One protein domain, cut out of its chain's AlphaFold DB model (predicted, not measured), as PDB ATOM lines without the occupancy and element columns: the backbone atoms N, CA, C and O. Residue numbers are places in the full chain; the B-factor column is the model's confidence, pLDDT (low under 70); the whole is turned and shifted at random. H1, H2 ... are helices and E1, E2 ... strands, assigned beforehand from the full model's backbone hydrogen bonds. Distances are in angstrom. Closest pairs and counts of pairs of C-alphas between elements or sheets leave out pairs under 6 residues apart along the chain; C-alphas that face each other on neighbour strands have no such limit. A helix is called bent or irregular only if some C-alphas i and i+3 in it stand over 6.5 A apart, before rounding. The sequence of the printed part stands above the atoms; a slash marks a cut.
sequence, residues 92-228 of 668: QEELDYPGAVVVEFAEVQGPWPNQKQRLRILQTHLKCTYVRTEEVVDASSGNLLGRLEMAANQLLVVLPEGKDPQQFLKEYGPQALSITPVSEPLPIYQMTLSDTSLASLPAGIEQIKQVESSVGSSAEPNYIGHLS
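AT A GLANCE: This is residues 92 to 228 of the 668 residues of the protein "S8 family serine peptidase" of Verrucomicrobia bacterium (UniProt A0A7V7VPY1). One strongly twisted, branched sheet makes two wings, joined by the long strand E4, which bends sharply: E3 stands beside its first part, with E2 next to E3 and E1 next to E2, and E6, with E5 next to it, stands beside its last part, while E7 runs along the other side of E4, beside its residues 149 to 158. H2 and H3 cover one face of the second wing, and H1 only grazes the sheet. The printed part has 137 residues, with three named helices and seven named strands in the order H1 E1 E2 E3 E4 H2 E5 E6 H3 E7; the class is mixed and each neighbour pair of strands is antiparallel. The whole is compact, with a radius of gyration of the C-alphas of 16.3 A and spans of 50 by 35 by 29 A.

HOW THE PARTS SIT: H1, residues 92 to 96, only grazes the sheet with its residues 93 to 96. E1, residues 101 to 109, E2, residues 115 to 123, E3, residues 130 to 138, and E4, residues 144 to 158, form a meander, each strand the antiparallel neighbour of the one before. In the hairpin of E1 and E2, N 103 and O 121 are 2.9 A apart; in that of E2 and E3, N 118 and O 135 are 2.8 A apart; in that of E3 and E4, N 134 and O 148 are 2.9 A apart. E4 bends by 88 degrees at residue 153. H2, residues 165 to 175, is irregular, with C-alphas 171 and 174 9.3 A apart. E5, residues 176 to 181, and E6, residues 188 to 193, form a hairpin, with N 180 and O 190 2.9 A apart. E6 pairs with E4, N 157 and O 189 being 2.8 A apart. H2 is on the sheet at a height of 8.2 A, along the strands at 18 degrees to E6 on the local plane. It lies over E6 with 8 of its C-alphas and only just not over E5, with 2; the closest C-alphas of H2 and E5 are those of Leu 169 and Ile 179, 6.6 A. H3, residues 200 to 211, is on the same face as H2, at a height of 8.6 A over E4, slantwise at 46 degrees on the local plane. Their closest C-alphas are those of Asn 153 and Leu 201, 6.3 A. E7, residues 218 to 227, pairs with E4, N 156 and O 220 being 2.8 A apart. In H1 and H3 every O i to N i+4 pair is within hydrogen-bond range, in H2 5 of 7.

IN THESE COORDINATES: H1 begins at C-alpha 92 (-40.164, 18.817, -57.575). E4 is 31.5 A long, E7 26.5 A, E3 26.2 A, E2 26.1 A and E1 23.8 A; H3 is 16.4 A. E7 ends at C-alpha 227 (-50.332, 23.132, -48.670).

THE WHOLE: The C-alphas farthest apart are those of Ser 141 and Gly 162, 50.2 A. The printed part has no cut, and no link is long. Mean pLDDT of the printed part is 84.0; residues 127, 173 to 174, 211 to 216 and 228 are under 70.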
ATOM      1  N   GLN A  92     -39.384  18.189 -58.627       75.62
ATOM      2  CA  GLN A  92     -40.164  18.817 -57.575       75.62
ATOM      3  C   GLN A  92     -40.168  20.350 -57.677       75.62
ATOM      4  O   GLN A  92     -41.209  20.949 -57.443       75.62
ATOM      5  N   GLU A  93     -39.041  20.992 -58.014       83.12
ATOM      6  CA  GLU A  93     -39.007  22.452 -58.226       83.12
ATOM      7  C   GLU A  93     -39.815  22.864 -59.465       83.12
ATOM      8  O   GLU A  93     -40.464  23.898 -59.425       83.12
ATOM      9  N   GLU A  94     -39.826  22.067 -60.538       83.19
ATOM     10  CA  GLU A  94     -40.685  22.313 -61.708       83.19
ATOM     11  C   GLU A  94     -42.169  22.141 -61.361       83.19
ATOM     12  O   GLU A  94     -43.006  22.899 -61.841       83.19
ATOM     13  N   LEU A  95     -42.507  21.172 -60.505       76.94
ATOM     14  CA  LEU A  95     -43.880  20.996 -60.037       76.94
ATOM     15  C   LEU A  95     -44.339  22.173 -59.167       76.94
ATOM     16  O   LEU A  95     -45.457  22.658 -59.331       76.94
ATOM     17  N   ASP A  96     -43.486  22.601 -58.237       76.56
ATOM     18  CA  ASP A  96     -43.798  23.661 -57.275       76.56
ATOM     19  C   ASP A  96     -43.755  25.050 -57.918       76.56
ATOM     20  O   ASP A  96     -44.529  25.936 -57.556       76.56
ATOM     21  N   TYR A  97     -42.863  25.232 -58.893       82.94
ATOM     22  CA  TYR A  97     -42.614  26.496 -59.573       82.94
ATOM     23  C   TYR A  97     -42.541  26.304 -61.098       82.94
ATOM     24  O   TYR A  97     -41.471  26.492 -61.689       82.94
ATOM     25  N   PRO A  98     -43.665  25.983 -61.769       82.44
ATOM     26  CA  PRO A  98     -43.666  25.748 -63.208       82.44
ATOM     27  C   PRO A  98     -43.082  26.929 -63.988       82.44
ATOM     28  O   PRO A  98     -43.495  28.082 -63.809       82.44
ATOM     29  N   GLY A  99     -42.115  26.642 -64.862       87.19
ATOM     30  CA  GLY A  99     -41.433  27.657 -65.669       87.19
ATOM     31  C   GLY A  99     -40.446  28.555 -64.910       87.19
ATOM     32  O   GLY A  99     -40.042  29.589 -65.449       87.19
ATOM     33  N   ALA A 100     -40.059  28.201 -63.680       91.50
ATOM     34  CA  ALA A 100     -38.958  28.869 -62.994       91.50
ATOM     35  C   ALA A 100     -37.613  28.626 -63.704       91.50
ATOM     36  O   ALA A 100     -37.455  27.730 -64.534       91.50
ATOM     37  N   VAL A 101     -36.613  29.443 -63.379       94.19
ATOM     38  CA  VAL A 101     -35.260  29.306 -63.937       94.19
ATOM     39  C   VAL A 101     -34.237  29.369 -62.814       94.19
ATOM     40  O   VAL A 101     -34.306  30.255 -61.964       94.19
ATOM     41  N   VAL A 102     -33.263  28.455 -62.822       95.44
ATOM     42  CA  VAL A 102     -32.110  28.524 -61.916       95.44
ATOM     43  C   VAL A 102     -31.197  29.661 -62.373       95.44
ATOM     44  O   VAL A 102     -30.666  29.626 -63.482       95.44
ATOM     45  N   VAL A 103     -31.009  30.672 -61.526       96.19
ATOM     46  CA  VAL A 103     -30.174  31.849 -61.833       96.19
ATOM     47  C   VAL A 103     -28.840  31.847 -61.090       96.19
ATOM     48  O   VAL A 103     -27.890  32.489 -61.529       96.19
ATOM     49  N   GLU A 104     -28.742  31.098 -59.993       95.88
ATOM     50  CA  GLU A 104     -27.506  30.883 -59.240       95.88
ATOM     51  C   GLU A 104     -27.552  29.503 -58.576       95.88
ATOM     52  O   GLU A 104     -28.624  29.050 -58.171       95.88
ATOM     53  N   PHE A 105     -26.410  28.825 -58.455       95.00
ATOM     54  CA  PHE A 105     -26.324  27.523 -57.799       95.00
ATOM     55  C   PHE A 105     -24.935  27.253 -57.211       95.00
ATOM     56  O   PHE A 105     -23.924  27.758 -57.698       95.00
ATOM     57  N   ALA A 106     -24.882  26.411 -56.179       94.06
ATOM     58  CA  ALA A 106     -23.647  25.915 -55.580       94.06
ATOM     59  C   ALA A 106     -23.848  24.527 -54.950       94.06
ATOM     60  O   ALA A 106     -24.957  24.157 -54.572       94.06
ATOM     61  N   GLU A 107     -22.762  23.771 -54.785       92.38
ATOM     62  CA  GLU A 107     -22.729  22.577 -53.932       92.38
ATOM     63  C   GLU A 107     -21.670  22.782 -52.846       92.38
ATOM     64  O   GLU A 107     -20.521  23.123 -53.137       92.38
ATOM     65  N   VAL A 108     -22.069  22.599 -51.591       91.12
ATOM     66  CA  VAL A 108     -21.222  22.762 -50.405       91.12
ATOM     67  C   VAL A 108     -21.303  21.520 -49.517       91.12
ATOM     68  O   VAL A 108     -22.108  20.614 -49.744       91.12
ATOM     69  N   GLN A 109     -20.443  21.447 -48.500       90.81
ATOM     70  CA  GLN A 109     -20.515  20.388 -47.495       90.81
ATOM     71  C   GLN A 109     -21.855  20.469 -46.753       90.81
ATOM     72  O   GLN A 109     -22.235  21.540 -46.286       90.81
ATOM     73  N   GLY A 110     -22.557  19.339 -46.645       84.06
ATOM     74  CA  GLY A 110     -23.812  19.268 -45.902       84.06
ATOM     75  C   GLY A 110     -23.609  19.335 -44.384       84.06
ATOM     76  O   GLY A 110     -22.472  19.288 -43.907       84.06
ATOM     77  N   PRO A 111     -24.701  19.382 -43.599       78.25
ATOM     78  CA  PRO A 111     -24.619  19.550 -42.145       78.25
ATOM     79  C   PRO A 111     -23.880  18.408 -41.426       78.25
ATOM     80  O   PRO A 111     -23.391  18.589 -40.313       78.25
ATOM     81  N   TRP A 112     -23.760  17.240 -42.070       82.50
ATOM     82  CA  TRP A 112     -23.001  16.092 -41.575       82.50
ATOM     83  C   TRP A 112     -21.923  15.644 -42.575       82.50
ATOM     84  O   TRP A 112     -22.068  15.880 -43.777       82.50
ATOM     85  N   PRO A 113     -20.861  14.945 -42.119       86.12
ATOM     86  CA  PRO A 113     -19.718  14.582 -42.967       86.12
ATOM     87  C   PRO A 113     -20.076  13.800 -44.239       86.12
ATOM     88  O   PRO A 113     -19.473  14.023 -45.284       86.12
ATOM     89  N   ASN A 114     -21.081  12.922 -44.173       87.94
ATOM     90  CA  ASN A 114     -21.504  12.078 -45.297       87.94
ATOM     91  C   ASN A 114     -22.597  12.721 -46.160       87.94
ATOM     92  O   ASN A 114     -23.331  12.015 -46.843       87.94
ATOM     93  N   GLN A 115     -22.748  14.042 -46.112       88.12
ATOM     94  CA  GLN A 115     -23.795  14.746 -46.841       88.12
ATOM     95  C   GLN A 115     -23.239  15.911 -47.644       88.12
ATOM     96  O   GLN A 115     -22.228  16.517 -47.294       88.12
ATOM     97  N   LYS A 116     -23.941  16.242 -48.719       90.00
ATOM     98  CA  LYS A 116     -23.721  17.445 -49.518       90.00
ATOM     99  C   LYS A 116     -24.966  18.308 -49.444       90.00
ATOM    100  O   LYS A 116     -26.069  17.784 -49.312       90.00
ATOM    101  N   GLN A 117     -24.787  19.615 -49.541       89.00
ATOM    102  CA  GLN A 117     -25.892  20.552 -49.643       89.00
ATOM    103  C   GLN A 117     -25.834  21.248 -50.997       89.00
ATOM    104  O   GLN A 117     -24.812  21.833 -51.359       89.00
ATOM    105  N   ARG A 118     -26.924  21.159 -51.753       89.69
ATOM    106  CA  ARG A 118     -27.107  21.833 -53.034       89.69
ATOM    107  C   ARG A 118     -27.963  23.063 -52.803       89.69
ATOM    108  O   ARG A 118     -29.043  22.969 -52.230       89.69
ATOM    109  N   LEU A 119     -27.445  24.209 -53.210       92.06
ATOM    110  CA  LEU A 119     -28.067  25.509 -53.022       92.06
ATOM    111  C   LEU A 119     -28.441  26.056 -54.394       92.06
ATOM    112  O   LEU A 119     -27.596  26.030 -55.291       92.06
ATOM    113  N   ARG A 120     -29.657  26.574 -54.555       94.38
ATOM    114  CA  ARG A 120     -30.072  27.273 -55.778       94.38
ATOM    115  C   ARG A 120     -30.838  28.548 -55.460       94.38
ATOM    116  O   ARG A 120     -31.512  28.631 -54.435       94.38
ATOM    117  N   ILE A 121     -30.756  29.513 -56.371       95.94
ATOM    118  CA  ILE A 121     -31.699  30.624 -56.486       95.94
ATOM    119  C   ILE A 121     -32.528  30.395 -57.745       95.94
ATOM    120  O   ILE A 121     -31.991  30.299 -58.851       95.94
ATOM    121  N   LEU A 122     -33.838  30.316 -57.561       94.75
ATOM    122  CA  LEU A 122     -34.834  30.173 -58.607       94.75
ATOM    123  C   LEU A 122     -35.493  31.526 -58.841       94.75
ATOM    124  O   LEU A 122     -35.998  32.137 -57.899       94.75
ATOM    125  N   GLN A 123     -35.527  31.986 -60.086       94.50
ATOM    126  CA  GLN A 123     -36.403  33.077 -60.487       94.50
ATOM    127  C   GLN A 123     -37.784  32.504 -60.818       94.50
ATOM    128  O   GLN A 123     -37.908  31.675 -61.718       94.50
ATOM    129  N   THR A 124     -38.811  32.945 -60.096       89.25
ATOM    130  CA  THR A 124     -40.197  32.478 -60.213       89.25
ATOM    131  C   THR A 124     -41.128  33.615 -60.643       89.25
ATOM    132  O   THR A 124     -40.756  34.790 -60.652       89.25
ATOM    133  N   HIS A 125     -42.365  33.265 -60.995       80.62
ATOM    134  CA  HIS A 125     -43.441  34.218 -61.281       80.62
ATOM    135  C   HIS A 125     -44.315  34.523 -60.047       80.62
ATOM    136  O   HIS A 125     -45.330  35.205 -60.170       80.62
ATOM    137  N   LEU A 126     -43.942  34.008 -58.870       71.06
ATOM    138  CA  LEU A 126     -44.702  34.172 -57.636       71.06
ATOM    139  C   LEU A 126     -44.440  35.533 -56.979       71.06
ATOM    140  O   LEU A 126     -43.535  36.280 -57.358       71.06
ATOM    141  N   LYS A 127     -45.202  35.814 -55.912       66.69
ATOM    142  CA  LYS A 127     -44.995  36.968 -55.021       66.69
ATOM    143  C   LYS A 127     -43.532  37.093 -54.573       66.69
ATOM    144  O   LYS A 127     -42.987  38.194 -54.543       66.69
ATOM    145  N   CYS A 128     -42.888  35.971 -54.249       73.88
ATOM    146  CA  CYS A 128     -41.445  35.897 -54.055       73.88
ATOM    147  C   CYS A 128     -40.755  35.591 -55.395       73.88
ATOM    148  O   CYS A 128     -40.518  34.439 -55.749       73.88
ATOM    149  N   THR A 129     -40.403  36.643 -56.141       85.94
ATOM    150  CA  THR A 129     -39.759  36.510 -57.462       85.94
ATOM    151  C   THR A 129     -38.473  35.687 -57.421       85.94
ATOM    152  O   THR A 129     -38.130  35.057 -58.413       85.94
ATOM    153  N   TYR A 130     -37.770  35.663 -56.286       93.00
ATOM    154  CA  TYR A 130     -36.589  34.830 -56.098       93.00
ATOM    155  C   TYR A 130     -36.773  33.901 -54.897       93.00
ATOM    156  O   TYR A 130     -36.959  34.357 -53.765       93.00
ATOM    157  N   VAL A 131     -36.698  32.598 -55.152       92.50
ATOM    158  CA  VAL A 131     -36.783  31.528 -54.153       92.50
ATOM    159  C   VAL A 131     -35.406  30.907 -53.990       92.50
ATOM    160  O   VAL A 131     -34.750  30.573 -54.971       92.50
ATOM    161  N   ARG A 132     -34.957  30.743 -52.752       92.81
ATOM    162  CA  ARG A 132     -33.771  29.960 -52.421       92.81
ATOM    163  C   ARG A 132     -34.203  28.551 -52.045       92.81
ATOM    164  O   ARG A 132     -35.034  28.386 -51.151       92.81
ATOM    165  N   THR A 133     -33.600  27.553 -52.677       90.25
ATOM    166  CA  THR A 133     -33.778  26.143 -52.319       90.25
ATOM    167  C   THR A 133     -32.482  25.583 -51.752       90.25
ATOM    168  O   THR A 133     -31.382  25.875 -52.230       90.25
ATOM    169  N   GLU A 134     -32.612  24.798 -50.688       87.56
ATOM    170  CA  GLU A 134     -31.506  24.094 -50.054       87.56
ATOM    171  C   GLU A 134     -31.840  22.611 -49.950       87.56
ATOM    172  O   GLU A 134     -32.680  22.203 -49.150       87.56
ATOM    173  N   GLU A 135     -31.170  21.793 -50.750       85.94
ATOM    174  CA  GLU A 135     -31.329  20.345 -50.752       85.94
ATOM    175  C   GLU A 135     -30.160  19.687 -50.037       85.94
ATOM    176  O   GLU A 135     -29.000  19.903 -50.381       85.94
ATOM    177  N   VAL A 136     -30.457  18.836 -49.067       83.00
ATOM    178  CA  VAL A 136     -29.467  17.998 -48.403       83.00
ATOM    179  C   VAL A 136     -29.514  16.624 -49.050       83.00
ATOM    180  O   VAL A 136     -30.566  15.989 -49.061       83.00
ATOM    181  N   VAL A 137     -28.388  16.153 -49.578       84.50
ATOM    182  CA  VAL A 137     -28.273  14.845 -50.234       84.50
ATOM    183  C   VAL A 137     -27.227  13.978 -49.542       84.50
ATOM    184  O   VAL A 137     -26.210  14.472 -49.047       84.50
ATOM    185  N   ASP A 138     -27.453  12.669 -49.523       85.06
ATOM    186  CA  ASP A 138     -26.446  11.707 -49.085       85.06
ATOM    187  C   ASP A 138     -25.279  11.706 -50.078       85.06
ATOM    188  O   ASP A 138     -25.467  11.568 -51.287       85.06
ATOM    189  N   ALA A 139     -24.053  11.875 -49.584       85.06
ATOM    190  CA  ALA A 139     -22.882  12.025 -50.440       85.06
ATOM    191  C   ALA A 139     -22.517  10.735 -51.193       85.06
ATOM    192  O   ALA A 139     -21.807  10.807 -52.196       85.06
ATOM    193  N   SER A 140     -22.965   9.571 -50.708       84.62
ATOM    194  CA  SER A 140     -22.644   8.265 -51.284       84.62
ATOM    195  C   SER A 140     -23.685   7.803 -52.301       84.62
ATOM    196  O   SER A 140     -23.317   7.373 -53.392       84.62
ATOM    197  N   SER A 141     -24.971   7.915 -51.965       82.25
ATOM    198  CA  SER A 141     -26.072   7.481 -52.827       82.25
ATOM    199  C   SER A 141     -26.585   8.589 -53.742       82.25
ATOM    200  O   SER A 141     -27.192   8.293 -54.766       82.25
ATOM    201  N   GLY A 142     -26.349   9.855 -53.391       76.62
ATOM    202  CA  GLY A 142     -26.952  11.008 -54.056       76.62
ATOM    203  C   GLY A 142     -28.430  11.204 -53.711       76.62
ATOM    204  O   GLY A 142     -29.048  12.117 -54.247       76.62
ATOM    205  N   ASN A 143     -29.005  10.380 -52.830       79.12
ATOM    206  CA  ASN A 143     -30.419  10.477 -52.480       79.12
ATOM    207  C   ASN A 143     -30.708  11.789 -51.752       79.12
ATOM    208  O   ASN A 143     -29.964  12.174 -50.845       79.12
ATOM    209  N   LEU A 144     -31.822  12.430 -52.106       74.69
ATOM    210  CA  LEU A 144     -32.356  13.563 -51.363       74.69
ATOM    211  C   LEU A 144     -32.746  13.106 -49.953       74.69
ATOM    212  O   LEU A 144     -33.543  12.188 -49.779       74.69
ATOM    213  N   LEU A 145     -32.148  13.740 -48.951       73.94
ATOM    214  CA  LEU A 145     -32.442  13.521 -47.540       73.94
ATOM    215  C   LEU A 145     -33.475  14.526 -47.043       73.94
ATOM    216  O   LEU A 145     -34.337  14.161 -46.253       73.94
ATOM    217  N   GLY A 146     -33.418  15.764 -47.532       72.44
ATOM    218  CA  GLY A 146     -34.425  16.771 -47.239       72.44
ATOM    219  C   GLY A 146     -34.224  18.046 -48.040       72.44
ATOM    220  O   GLY A 146     -33.191  18.238 -48.684       72.44
ATOM    221  N   ARG A 147     -35.229  18.915 -47.993       79.00
ATOM    222  CA  ARG A 147     -35.252  20.183 -48.712       79.00
ATOM    223  C   ARG A 147     -35.837  21.278 -47.833       79.00
ATOM    224  O   ARG A 147     -36.820  21.041 -47.138       79.00
ATOM    225  N   LEU A 148     -35.252  22.466 -47.916       80.75
ATOM    226  CA  LEU A 148     -35.805  23.706 -47.391       80.75
ATOM    227  C   LEU A 148     -35.999  24.705 -48.528       80.75
ATOM    228  O   LEU A 148     -35.173  24.793 -49.437       80.75
ATOM    229  N   GLU A 149     -37.068  25.483 -48.443       86.12
ATOM    230  CA  GLU A 149     -37.386  26.547 -49.390       86.12
ATOM    231  C   GLU A 149     -37.641  27.836 -48.609       86.12
ATOM    232  O   GLU A 149     -38.188  27.812 -47.505       86.12
ATOM    233  N   MET A 150     -37.171  28.962 -49.133       89.69
ATOM    234  CA  MET A 150     -37.274  30.266 -48.475       89.69
ATOM    235  C   MET A 150     -37.210  31.393 -49.501       89.69
ATOM    236  O   MET A 150     -36.633  31.237 -50.579       89.69
ATOM    237  N   ALA A 151     -37.769  32.553 -49.177       91.12
ATOM    238  CA  ALA A 151     -37.616  33.731 -50.025       91.12
ATOM    239  C   ALA A 151     -36.147  34.191 -50.027       91.12
ATOM    240  O   ALA A 151     -35.564  34.414 -48.969       91.12
ATOM    241  N   ALA A 152     -35.546  34.363 -51.209       92.69
ATOM    242  CA  ALA A 152     -34.096  34.539 -51.367       92.69
ATOM    243  C   ALA A 152     -33.516  35.814 -50.728       92.69
ATOM    244  O   ALA A 152     -32.306  35.910 -50.545       92.69
ATOM    245  N   ASN A 153     -34.355  36.798 -50.408       91.94
ATOM    246  CA  ASN A 153     -33.946  38.083 -49.842       91.94
ATOM    247  C   ASN A 153     -34.836  38.550 -48.684       91.94
ATOM    248  O   ASN A 153     -34.871  39.744 -48.392       91.94
ATOM    249  N   GLN A 154     -35.581  37.652 -48.038       91.94
ATOM    250  CA  GLN A 154     -36.437  38.026 -46.914       91.94
ATOM    251  C   GLN A 154     -36.010  37.320 -45.634       91.94
ATOM    252  O   GLN A 154     -35.853  36.099 -45.597       91.94
ATOM    253  N   LEU A 155     -35.874  38.112 -44.576       91.50
ATOM    254  CA  LEU A 155     -35.631  37.637 -43.223       91.50
ATOM    255  C   LEU A 155     -36.849  37.916 -42.351       91.50
ATOM    256  O   LEU A 155     -37.435  38.998 -42.425       91.50
ATOM    257  N   LEU A 156     -37.179  36.966 -41.484       91.44
ATOM    258  CA  LEU A 156     -38.013  37.210 -40.319       91.44
ATOM    259  C   LEU A 156     -37.106  37.599 -39.159       91.44
ATOM    260  O   LEU A 156     -36.184  36.871 -38.796       91.44
ATOM    261  N   VAL A 157     -37.358  38.777 -38.599       90.56
ATOM    262  CA  VAL A 157     -36.580  39.353 -37.508       90.56
ATOM    263  C   VAL A 157     -37.482  39.519 -36.298       90.56
ATOM    264  O   VAL A 157     -38.512  40.192 -36.368       90.56
ATOM    265  N   VAL A 158     -37.078  38.933 -35.175       90.25
ATOM    266  CA  VAL A 158     -37.700  39.178 -33.874       90.25
ATOM    267  C   VAL A 158     -36.851  40.205 -33.145       90.25
ATOM    268  O   VAL A 158     -35.690  39.948 -32.820       90.25
ATOM    269  N   LEU A 159     -37.417  41.388 -32.918       87.75
ATOM    270  CA  LEU A 159     -36.746  42.460 -32.193       87.75
ATOM    271  C   LEU A 159     -37.062  42.400 -30.689       87.75
ATOM    272  O   LEU A 159     -38.124  41.923 -30.291       87.75
ATOM    273  N   PRO A 160     -36.176  42.931 -29.833       84.31
ATOM    274  CA  PRO A 160     -36.483  43.151 -28.427       84.31
ATOM    275  C   PRO A 160     -37.664  44.111 -28.264       84.31
ATOM    276  O   PRO A 160     -37.851  45.041 -29.055       84.31
ATOM    277  N   GLU A 161     -38.449  43.914 -27.207       81.25
ATOM    278  CA  GLU A 161     -39.603  44.762 -26.917       81.25
ATOM    279  C   GLU A 161     -39.197  46.243 -26.799       81.25
ATOM    280  O   GLU A 161     -38.222  46.595 -26.135       81.25
ATOM    281  N   GLY A 162     -39.949  47.121 -27.469       82.25
ATOM    282  CA  GLY A 162     -39.704  48.566 -27.474       82.25
ATOM    283  C   GLY A 162     -38.603  49.045 -28.427       82.25
ATOM    284  O   GLY A 162     -38.403  50.256 -28.531       82.25
ATOM    285  N   LYS A 163     -37.909  48.149 -29.144       85.75
ATOM    286  CA  LYS A 163     -36.932  48.548 -30.164       85.75
ATOM    287  C   LYS A 163     -37.638  49.092 -31.410       85.75
ATOM    288  O   LYS A 163     -38.555  48.462 -31.931       85.75
ATOM    289  N   ASP A 164     -37.204  50.258 -31.891       88.12
ATOM    290  CA  ASP A 164     -37.757  50.870 -33.105       88.12
ATOM    291  C   ASP A 164     -37.226  50.141 -34.357       88.12
ATOM    292  O   ASP A 164     -36.017  50.190 -34.624       88.12
ATOM    293  N   PRO A 165     -38.096  49.496 -35.158       88.69
ATOM    294  CA  PRO A 165     -37.678  48.794 -36.367       88.69
ATOM    295  C   PRO A 165     -37.058  49.736 -37.409       88.69
ATOM    296  O   PRO A 165     -36.120  49.348 -38.100       88.69
ATOM    297  N   GLN A 166     -37.511  50.989 -37.518       89.56
ATOM    298  CA  GLN A 166     -36.961  51.937 -38.495       89.56
ATOM    299  C   GLN A 166     -35.577  52.439 -38.086       89.56
ATOM    300  O   GLN A 166     -34.730  52.704 -38.942       89.56
ATOM    301  N   GLN A 167     -35.324  52.559 -36.781       87.25
ATOM    302  CA  GLN A 167     -33.977  52.808 -36.283       87.25
ATOM    303  C   GLN A 167     -33.071  51.599 -36.550       87.25
ATOM    304  O   GLN A 167     -31.975  51.777 -37.079       87.25
ATOM    305  N   PHE A 168     -33.555  50.385 -36.272       85.19
ATOM    306  CA  PHE A 168     -32.826  49.145 -36.548       85.19
ATOM    307  C   PHE A 168     -32.448  49.012 -38.033       85.19
ATOM    308  O   PHE A 168     -31.301  48.711 -38.351       85.19
ATOM    309  N   LEU A 169     -33.367  49.338 -38.951       85.81
ATOM    310  CA  LEU A 169     -33.094  49.353 -40.392       85.81
ATOM    311  C   LEU A 169     -31.951  50.315 -40.760       85.81
ATOM    312  O   LEU A 169     -31.080  49.968 -41.551       85.81
ATOM    313  N   LYS A 170     -31.924  51.519 -40.171       83.25
ATOM    314  CA  LYS A 170     -30.863  52.512 -40.429       83.25
ATOM    315  C   LYS A 170     -29.499  52.051 -39.925       83.25
ATOM    316  O   LYS A 170     -28.499  52.313 -40.589       83.25
ATOM    317  N   GLU A 171     -29.459  51.386 -38.773       78.75
ATOM    318  CA  GLU A 171     -28.237  50.798 -38.206       78.75
ATOM    319  C   GLU A 171     -27.682  49.675 -39.098       78.75
ATOM    320  O   GLU A 171     -26.469  49.485 -39.171       78.75
ATOM    321  N   TYR A 172     -28.559  48.993 -39.838       71.75
ATOM    322  CA  TYR A 172     -28.209  47.929 -40.775       71.75
ATOM    323  C   TYR A 172     -27.628  48.424 -42.116       71.75
ATOM    324  O   TYR A 172     -26.951  47.681 -42.831       71.75
ATOM    325  N   GLY A 173     -27.833  49.701 -42.449       63.69
ATOM    326  CA  GLY A 173     -27.283  50.330 -43.649       63.69
ATOM    327  C   GLY A 173     -28.006  49.946 -44.954       63.69
ATOM    328  O   GLY A 173     -29.131  49.454 -44.928       63.69
ATOM    329  N   PRO A 174     -27.389  50.184 -46.129       60.94
ATOM    330  CA  PRO A 174     -28.054  50.098 -47.438       60.94
ATOM    331  C   PRO A 174     -28.391  48.671 -47.905       60.94
ATOM    332  O   PRO A 174     -28.973  48.511 -48.972       60.94
ATOM    333  N   GLN A 175     -27.998  47.645 -47.147       74.12
ATOM    334  CA  GLN A 175     -28.215  46.237 -47.499       74.12
ATOM    335  C   GLN A 175     -29.657  45.772 -47.254       74.12
ATOM    336  O   GLN A 175     -30.085  44.770 -47.824       74.12
ATOM    337  N   ALA A 176     -30.409  46.499 -46.426       81.00
ATOM    338  CA  ALA A 176     -31.819  46.251 -46.171       81.00
ATOM    339  C   ALA A 176     -32.660  47.398 -46.754       81.00
ATOM    340  O   ALA A 176     -32.432  48.572 -46.468       81.00
ATOM    341  N   LEU A 177     -33.628  47.048 -47.598       85.88
ATOM    342  CA  LEU A 177     -34.505  47.989 -48.298       85.88
ATOM    343  C   LEU A 177     -35.678  48.437 -47.429       85.88
ATOM    344  O   LEU A 177     -36.080  49.599 -47.467       85.88
ATOM    345  N   SER A 178     -36.249  47.510 -46.665       90.62
ATOM    346  CA  SER A 178     -37.422  47.764 -45.838       90.62
ATOM    347  C   SER A 178     -37.478  46.819 -44.648       90.62
ATOM    348  O   SER A 178     -36.909  45.727 -44.662       90.62
ATOM    349  N   ILE A 179     -38.207  47.253 -43.625       89.62
ATOM    350  CA  ILE A 179     -38.635  46.422 -42.506       89.62
ATOM    351  C   ILE A 179     -40.097  46.749 -42.202       89.62
ATOM    352  O   ILE A 179     -40.456  47.919 -42.037       89.62
ATOM    353  N   THR A 180     -40.950  45.731 -42.178       89.88
ATOM    354  CA  THR A 180     -42.401  45.880 -42.007       89.88
ATOM    355  C   THR A 180     -42.910  44.964 -40.894       89.88
ATOM    356  O   THR A 180     -42.400  43.857 -40.727       89.88
ATOM    357  N   PRO A 181     -43.878  45.412 -40.076       89.00
ATOM    358  CA  PRO A 181     -44.447  44.573 -39.029       89.00
ATOM    359  C   PRO A 181     -45.272  43.432 -39.635       89.00
ATOM    360  O   PRO A 181     -46.098  43.661 -40.515       89.00
ATOM    361  N   VAL A 182     -45.082  42.215 -39.120       86.19
ATOM    362  CA  VAL A 182     -45.832  41.016 -39.541       86.19
ATOM    363  C   VAL A 182     -46.985  40.732 -38.579       86.19
ATOM    364  O   VAL A 182     -48.113  40.473 -38.986       86.19
ATOM    365  N   SER A 183     -46.726  40.797 -37.269       78.88
ATOM    366  CA  SER A 183     -47.657  40.281 -36.258       78.88
ATOM    367  C   SER A 183     -47.802  41.201 -35.045       78.88
ATOM    368  O   SER A 183     -47.526  40.817 -33.918       78.88
ATOM    369  N   GLU A 184     -48.284  42.433 -35.222       75.75
ATOM    370  CA  GLU A 184     -48.442  43.353 -34.080       75.75
ATOM    371  C   GLU A 184     -49.396  42.795 -33.000       75.75
ATOM    372  O   GLU A 184     -50.440  42.237 -33.358       75.75
ATOM    373  N   PRO A 185     -49.144  42.992 -31.692       82.31
ATOM    374  CA  PRO A 185     -48.033  43.742 -31.099       82.31
ATOM    375  C   PRO A 185     -46.760  42.904 -30.881       82.31
ATOM    376  O   PRO A 185     -45.846  43.377 -30.214       82.31
ATOM    377  N   LEU A 186     -46.697  41.666 -31.382       87.81
ATOM    378  CA  LEU A 186     -45.473  40.871 -31.299       87.81
ATOM    379  C   LEU A 186     -44.384  41.562 -32.135       87.81
ATOM    380  O   LEU A 186     -44.681  42.042 -33.234       87.81
ATOM    381  N   PRO A 187     -43.137  41.622 -31.640       90.44
ATOM    382  CA  PRO A 187     -42.057  42.366 -32.281       90.44
ATOM    383  C   PRO A 187     -41.441  41.565 -33.441       90.44
ATOM    384  O   PRO A 187     -40.229  41.390 -33.513       90.44
ATOM    385  N   ILE A 188     -42.291  41.042 -34.326       91.38
ATOM    386  CA  ILE A 188     -41.914  40.226 -35.479       91.38
ATOM    387  C   ILE A 188     -42.047  41.075 -36.736       91.38
ATOM    388  O   ILE A 188     -43.121  41.620 -37.024       91.38
ATOM    389  N   TYR A 189     -40.961  41.140 -37.495       91.25
ATOM    390  CA  TYR A 189     -40.837  41.977 -38.674       91.25
ATOM    391  C   TYR A 189     -40.297  41.185 -39.858       91.25
ATOM    392  O   TYR A 189     -39.434  40.328 -39.697       91.25
ATOM    393  N   GLN A 190     -40.766  41.520 -41.053       92.44
ATOM    394  CA  GLN A 190     -40.205  41.042 -42.307       92.44
ATOM    395  C   GLN A 190     -39.221  42.105 -42.793       92.44
ATOM    396  O   GLN A 190     -39.591  43.260 -43.002       92.44
ATOM    397  N   MET A 191     -37.949  41.733 -42.918       91.31
ATOM    398  CA  MET A 191     -36.896  42.578 -43.475       91.31
ATOM    399  C   MET A 191     -36.593  42.132 -44.904       91.31
ATOM    400  O   MET A 191     -36.375  40.945 -45.144       91.31
ATOM    401  N   THR A 192     -36.588  43.070 -45.850       91.81
ATOM    402  CA  THR A 192     -36.244  42.806 -47.255       91.81
ATOM    403  C   THR A 192     -34.816  43.255 -47.515       91.81
ATOM    404  O   THR A 192     -34.498  44.433 -47.351       91.81
ATOM    405  N   LEU A 193     -33.965  42.336 -47.955       91.50
ATOM    406  CA  LEU A 193     -32.595  42.605 -48.375       91.50
ATOM    407  C   LEU A 193     -32.560  43.078 -49.834       91.50
ATOM    408  O   LEU A 193     -33.400  42.700 -50.655       91.50
ATOM    409  N   SER A 194     -31.572  43.909 -50.165       89.50
ATOM    410  CA  SER A 194     -31.374  44.423 -51.526       89.50
ATOM    411  C   SER A 194     -30.771  43.398 -52.491       89.50
ATOM    412  O   SER A 194     -30.870  43.579 -53.700       89.50
ATOM    413  N   ASP A 195     -30.116  42.365 -51.960       90.56
ATOM    414  CA  ASP A 195     -29.454  41.299 -52.717       90.56
ATOM    415  C   ASP A 195     -30.245  39.985 -52.597       90.56
ATOM    416  O   ASP A 195     -30.761  39.660 -51.526       90.56
ATOM    417  N   THR A 196     -30.324  39.227 -53.689       92.25
ATOM    418  CA  THR A 196     -31.003  37.924 -53.805       92.25
ATOM    419  C   THR A 196     -30.021  36.770 -54.031       92.25
ATOM    420  O   THR A 196     -30.452  35.665 -54.352       92.25
ATOM    421  N   SER A 197     -28.712  37.020 -53.917       93.88
ATOM    422  CA  SER A 197     -27.672  36.011 -54.135       93.88
ATOM    423  C   SER A 197     -27.657  34.906 -53.073       93.88
ATOM    424  O   SER A 197     -28.165  35.069 -51.956       93.88
ATOM    425  N   LEU A 198     -26.967  33.797 -53.362       92.06
ATOM    426  CA  LEU A 198     -26.712  32.737 -52.376       92.06
ATOM    427  C   LEU A 198     -25.964  33.231 -51.123       92.06
ATOM    428  O   LEU A 198     -26.054  32.597 -50.067       92.06
ATOM    429  N   ALA A 199     -25.237  34.347 -51.200       90.75
ATOM    430  CA  ALA A 199     -24.528  34.918 -50.058       90.75
ATOM    431  C   ALA A 199     -25.413  35.823 -49.182       90.75
ATOM    432  O   ALA A 199     -25.094  36.020 -48.008       90.75
ATOM    433  N   SER A 200     -26.523  36.337 -49.727       89.88
ATOM    434  CA  SER A 200     -27.338  37.391 -49.109       89.88
ATOM    435  C   SER A 200     -27.931  36.982 -47.757       89.88
ATOM    436  O   SER A 200     -27.623  37.600 -46.735       89.88
ATOM    437  N   LEU A 201     -28.722  35.900 -47.707       90.00
ATOM    438  CA  LEU A 201     -29.372  35.466 -46.462       90.00
ATOM    439  C   LEU A 201     -28.377  35.064 -45.361       90.00
ATOM    440  O   LEU A 201     -28.528  35.566 -44.246       90.00
ATOM    441  N   PRO A 202     -27.351  34.219 -45.612       89.06
ATOM    442  CA  PRO A 202     -26.380  33.876 -44.574       89.06
ATOM    443  C   PRO A 202     -25.645  35.101 -44.019       89.06
ATOM    444  O   PRO A 202     -25.484  35.210 -42.804       89.06
ATOM    445  N   ALA A 203     -25.239  36.037 -44.886       88.25
ATOM    446  CA  ALA A 203     -24.579  37.268 -44.461       88.25
ATOM    447  C   ALA A 203     -25.516  38.160 -43.633       88.25
ATOM    448  O   ALA A 203     -25.109  38.668 -42.590       88.25
ATOM    449  N   GLY A 204     -26.778  38.294 -44.056       87.31
ATOM    450  CA  GLY A 204     -27.800  39.034 -43.320       87.31
ATOM    451  C   GLY A 204     -28.068  38.449 -41.928       87.31
ATOM    452  O   GLY A 204     -28.073  39.157 -40.927       87.31
ATOM    453  N   ILE A 205     -28.220  37.131 -41.819       87.00
ATOM    454  CA  ILE A 205     -28.433  36.478 -40.520       87.00
ATOM    455  C   ILE A 205     -27.219  36.676 -39.604       87.00
ATOM    456  O   ILE A 205     -27.377  37.001 -38.427       87.00
ATOM    457  N   GLU A 206     -26.009  36.486 -40.128       84.56
ATOM    458  CA  GLU A 206     -24.779  36.608 -39.347       84.56
ATOM    459  C   GLU A 206     -24.541  38.045 -38.869       84.56
ATOM    460  O   GLU A 206     -24.198  38.265 -37.708       84.56
ATOM    461  N   GLN A 207     -24.789  39.045 -39.712       81.62
ATOM    462  CA  GLN A 207     -24.647  40.440 -39.310       81.62
ATOM    463  C   GLN A 207     -25.698  40.842 -38.263       81.62
ATOM    464  O   GLN A 207     -25.325  41.504 -37.294       81.62
ATOM    465  N   ILE A 208     -26.964  40.405 -38.365       80.94
ATOM    466  CA  ILE A 208     -27.956  40.637 -37.291       80.94
ATOM    467  C   ILE A 208     -27.478  40.015 -35.970       80.94
ATOM    468  O   ILE A 208     -27.519  40.676 -34.931       80.94
ATOM    469  N   LYS A 209     -26.938  38.789 -36.007       77.19
ATOM    470  CA  LYS A 209     -26.360  38.133 -34.820       77.19
ATOM    471  C   LYS A 209     -25.180  38.915 -34.231       77.19
ATOM    472  O   LYS A 209     -25.063  39.019 -33.010       77.19
ATOM    473  N   GLN A 210     -24.308  39.474 -35.071       73.00
ATOM    474  CA  GLN A 210     -23.117  40.215 -34.637       73.00
ATOM    475  C   GLN A 210     -23.440  41.587 -34.041       73.00
ATOM    476  O   GLN A 210     -22.839  41.966 -33.033       73.00
ATOM    477  N   VAL A 211     -24.395  42.316 -34.630       66.50
ATOM    478  CA  VAL A 211     -24.841  43.630 -34.137       66.50
ATOM    479  C   VAL A 211     -25.424  43.521 -32.717       66.50
ATOM    480  O   VAL A 211     -25.372  44.492 -31.964       66.50
ATOM    481  N   GLU A 212     -25.894  42.339 -32.293       62.31
ATOM    482  CA  GLU A 212     -26.588  42.152 -31.012       62.31
ATOM    483  C   GLU A 212     -26.114  40.964 -30.164       62.31
ATOM    484  O   GLU A 212     -26.913  40.324 -29.479       62.31
ATOM    485  N   SER A 213     -24.800  40.750 -30.056       49.94
ATOM    486  CA  SER A 213     -24.205  39.792 -29.096       49.94
ATOM    487  C   SER A 213     -24.521  40.059 -27.601       49.94
ATOM    488  O   SER A 213     -23.986  39.383 -26.724       49.94
ATOM    489  N   SER A 214     -25.414  41.007 -27.279       49.59
ATOM    490  CA  SER A 214     -25.829  41.343 -25.910       49.59
ATOM    491  C   SER A 214     -27.339  41.551 -25.675       49.59
ATOM    492  O   SER A 214     -27.708  41.772 -24.523       49.59
ATOM    493  N   VAL A 215     -28.226  41.483 -26.688       48.12
ATOM    494  CA  VAL A 215     -29.621  41.977 -26.518       48.12
ATOM    495  C   VAL A 215     -30.745  41.167 -27.208       48.12
ATOM    496  O   VAL A 215     -31.902  41.560 -27.183       48.12
ATOM    497  N   GLY A 216     -30.483  39.927 -27.639       59.75
ATOM    498  CA  GLY A 216     -31.548  38.906 -27.739       59.75
ATOM    499  C   GLY A 216     -32.539  39.050 -28.900       59.75
ATOM    500  O   GLY A 216     -33.654  38.541 -28.800       59.75
ATOM    501  N   SER A 217     -32.150  39.716 -29.990       70.81
ATOM    502  CA  SER A 217     -32.855  39.595 -31.269       70.81
ATOM    503  C   SER A 217     -32.517  38.280 -31.972       70.81
ATOM    504  O   SER A 217     -31.478  37.661 -31.724       70.81
ATOM    505  N   SER A 218     -33.393  37.858 -32.878       83.31
ATOM    506  CA  SER A 218     -33.154  36.709 -33.747       83.31
ATOM    507  C   SER A 218     -33.517  37.033 -35.186       83.31
ATOM    508  O   SER A 218     -34.429  37.817 -35.445       83.31
ATOM    509  N   ALA A 219     -32.817  36.396 -36.120       87.44
ATOM    510  CA  ALA A 219     -33.139  36.447 -37.534       87.44
ATOM    511  C   ALA A 219     -33.085  35.050 -38.140       87.44
ATOM    512  O   ALA A 219     -32.180  34.267 -37.839       87.44
ATOM    513  N   GLU A 220     -34.038  34.781 -39.017       88.69
ATOM    514  CA  GLU A 220     -34.146  33.545 -39.778       88.69
ATOM    515  C   GLU A 220     -34.662  33.835 -41.193       88.69
ATOM    516  O   GLU A 220     -35.230  34.907 -41.429       88.69
ATOM    517  N   PRO A 221     -34.450  32.926 -42.159       89.62
ATOM    518  CA  PRO A 221     -35.082  33.036 -43.467       89.62
ATOM    519  C   PRO A 221     -36.607  33.060 -43.340       89.62
ATOM    520  O   PRO A 221     -37.171  32.368 -42.500       89.62
ATOM    521  N   ASN A 222     -37.284  33.812 -44.207       89.44
ATOM    522  CA  ASN A 222     -38.732  33.681 -44.368       89.44
ATOM    523  C   ASN A 222     -39.018  32.387 -45.147       89.44
ATOM    524  O   ASN A 222     -38.839  32.346 -46.372       89.44
ATOM    525  N   TYR A 223     -39.366  31.317 -44.430       87.81
ATOM    526  CA  TYR A 223     -39.536  29.993 -45.021       87.81
ATOM    527  C   TYR A 223     -40.765  29.924 -45.932       87.81
ATOM    528  O   TYR A 223     -41.774  30.607 -45.732       87.81
ATOM    529  N   ILE A 224     -40.660  29.068 -46.945       83.06
ATOM    530  CA  ILE A 224     -41.736  28.733 -47.865       83.06
ATOM    531  C   ILE A 224     -42.168  27.299 -47.576       83.06
ATOM    532  O   ILE A 224     -41.363  26.368 -47.563       83.06
ATOM    533  N   GLY A 225     -43.458  27.143 -47.322       77.62
ATOM    534  CA  GLY A 225     -44.141  25.868 -47.238       77.62
ATOM    535  C   GLY A 225     -45.129  25.712 -48.383       77.62
ATOM    536  O   GLY A 225     -45.398  26.629 -49.158       77.62
ATOM    537  N   HIS A 226     -45.722  24.532 -48.450       73.12
ATOM    538  CA  HIS A 226     -46.776  24.221 -49.403       73.12
ATOM    539  C   HIS A 226     -47.967  23.686 -48.622       73.12
ATOM    540  O   HIS A 226     -47.795  23.043 -47.578       73.12
ATOM    541  N   LEU A 227     -49.184  23.926 -49.112       70.25
ATOM    542  CA  LEU A 227     -50.332  23.132 -48.670       70.25
ATOM    543  C   LEU A 227     -49.949  21.659 -48.820       70.25
ATOM    544  O   LEU A 227     -49.332  21.299 -49.826       70.25
ATOM    545  N   SER A 228     -50.226  20.835 -47.804       53.59
ATOM    546  CA  SER A 228     -49.667  19.485 -47.742       53.59
ATOM    547  C   SER A 228     -49.947  18.754 -49.052       53.59
ATOM    548  O   SER A 228     -51.103  18.538 -49.426       53.59
TER     549      SER A 228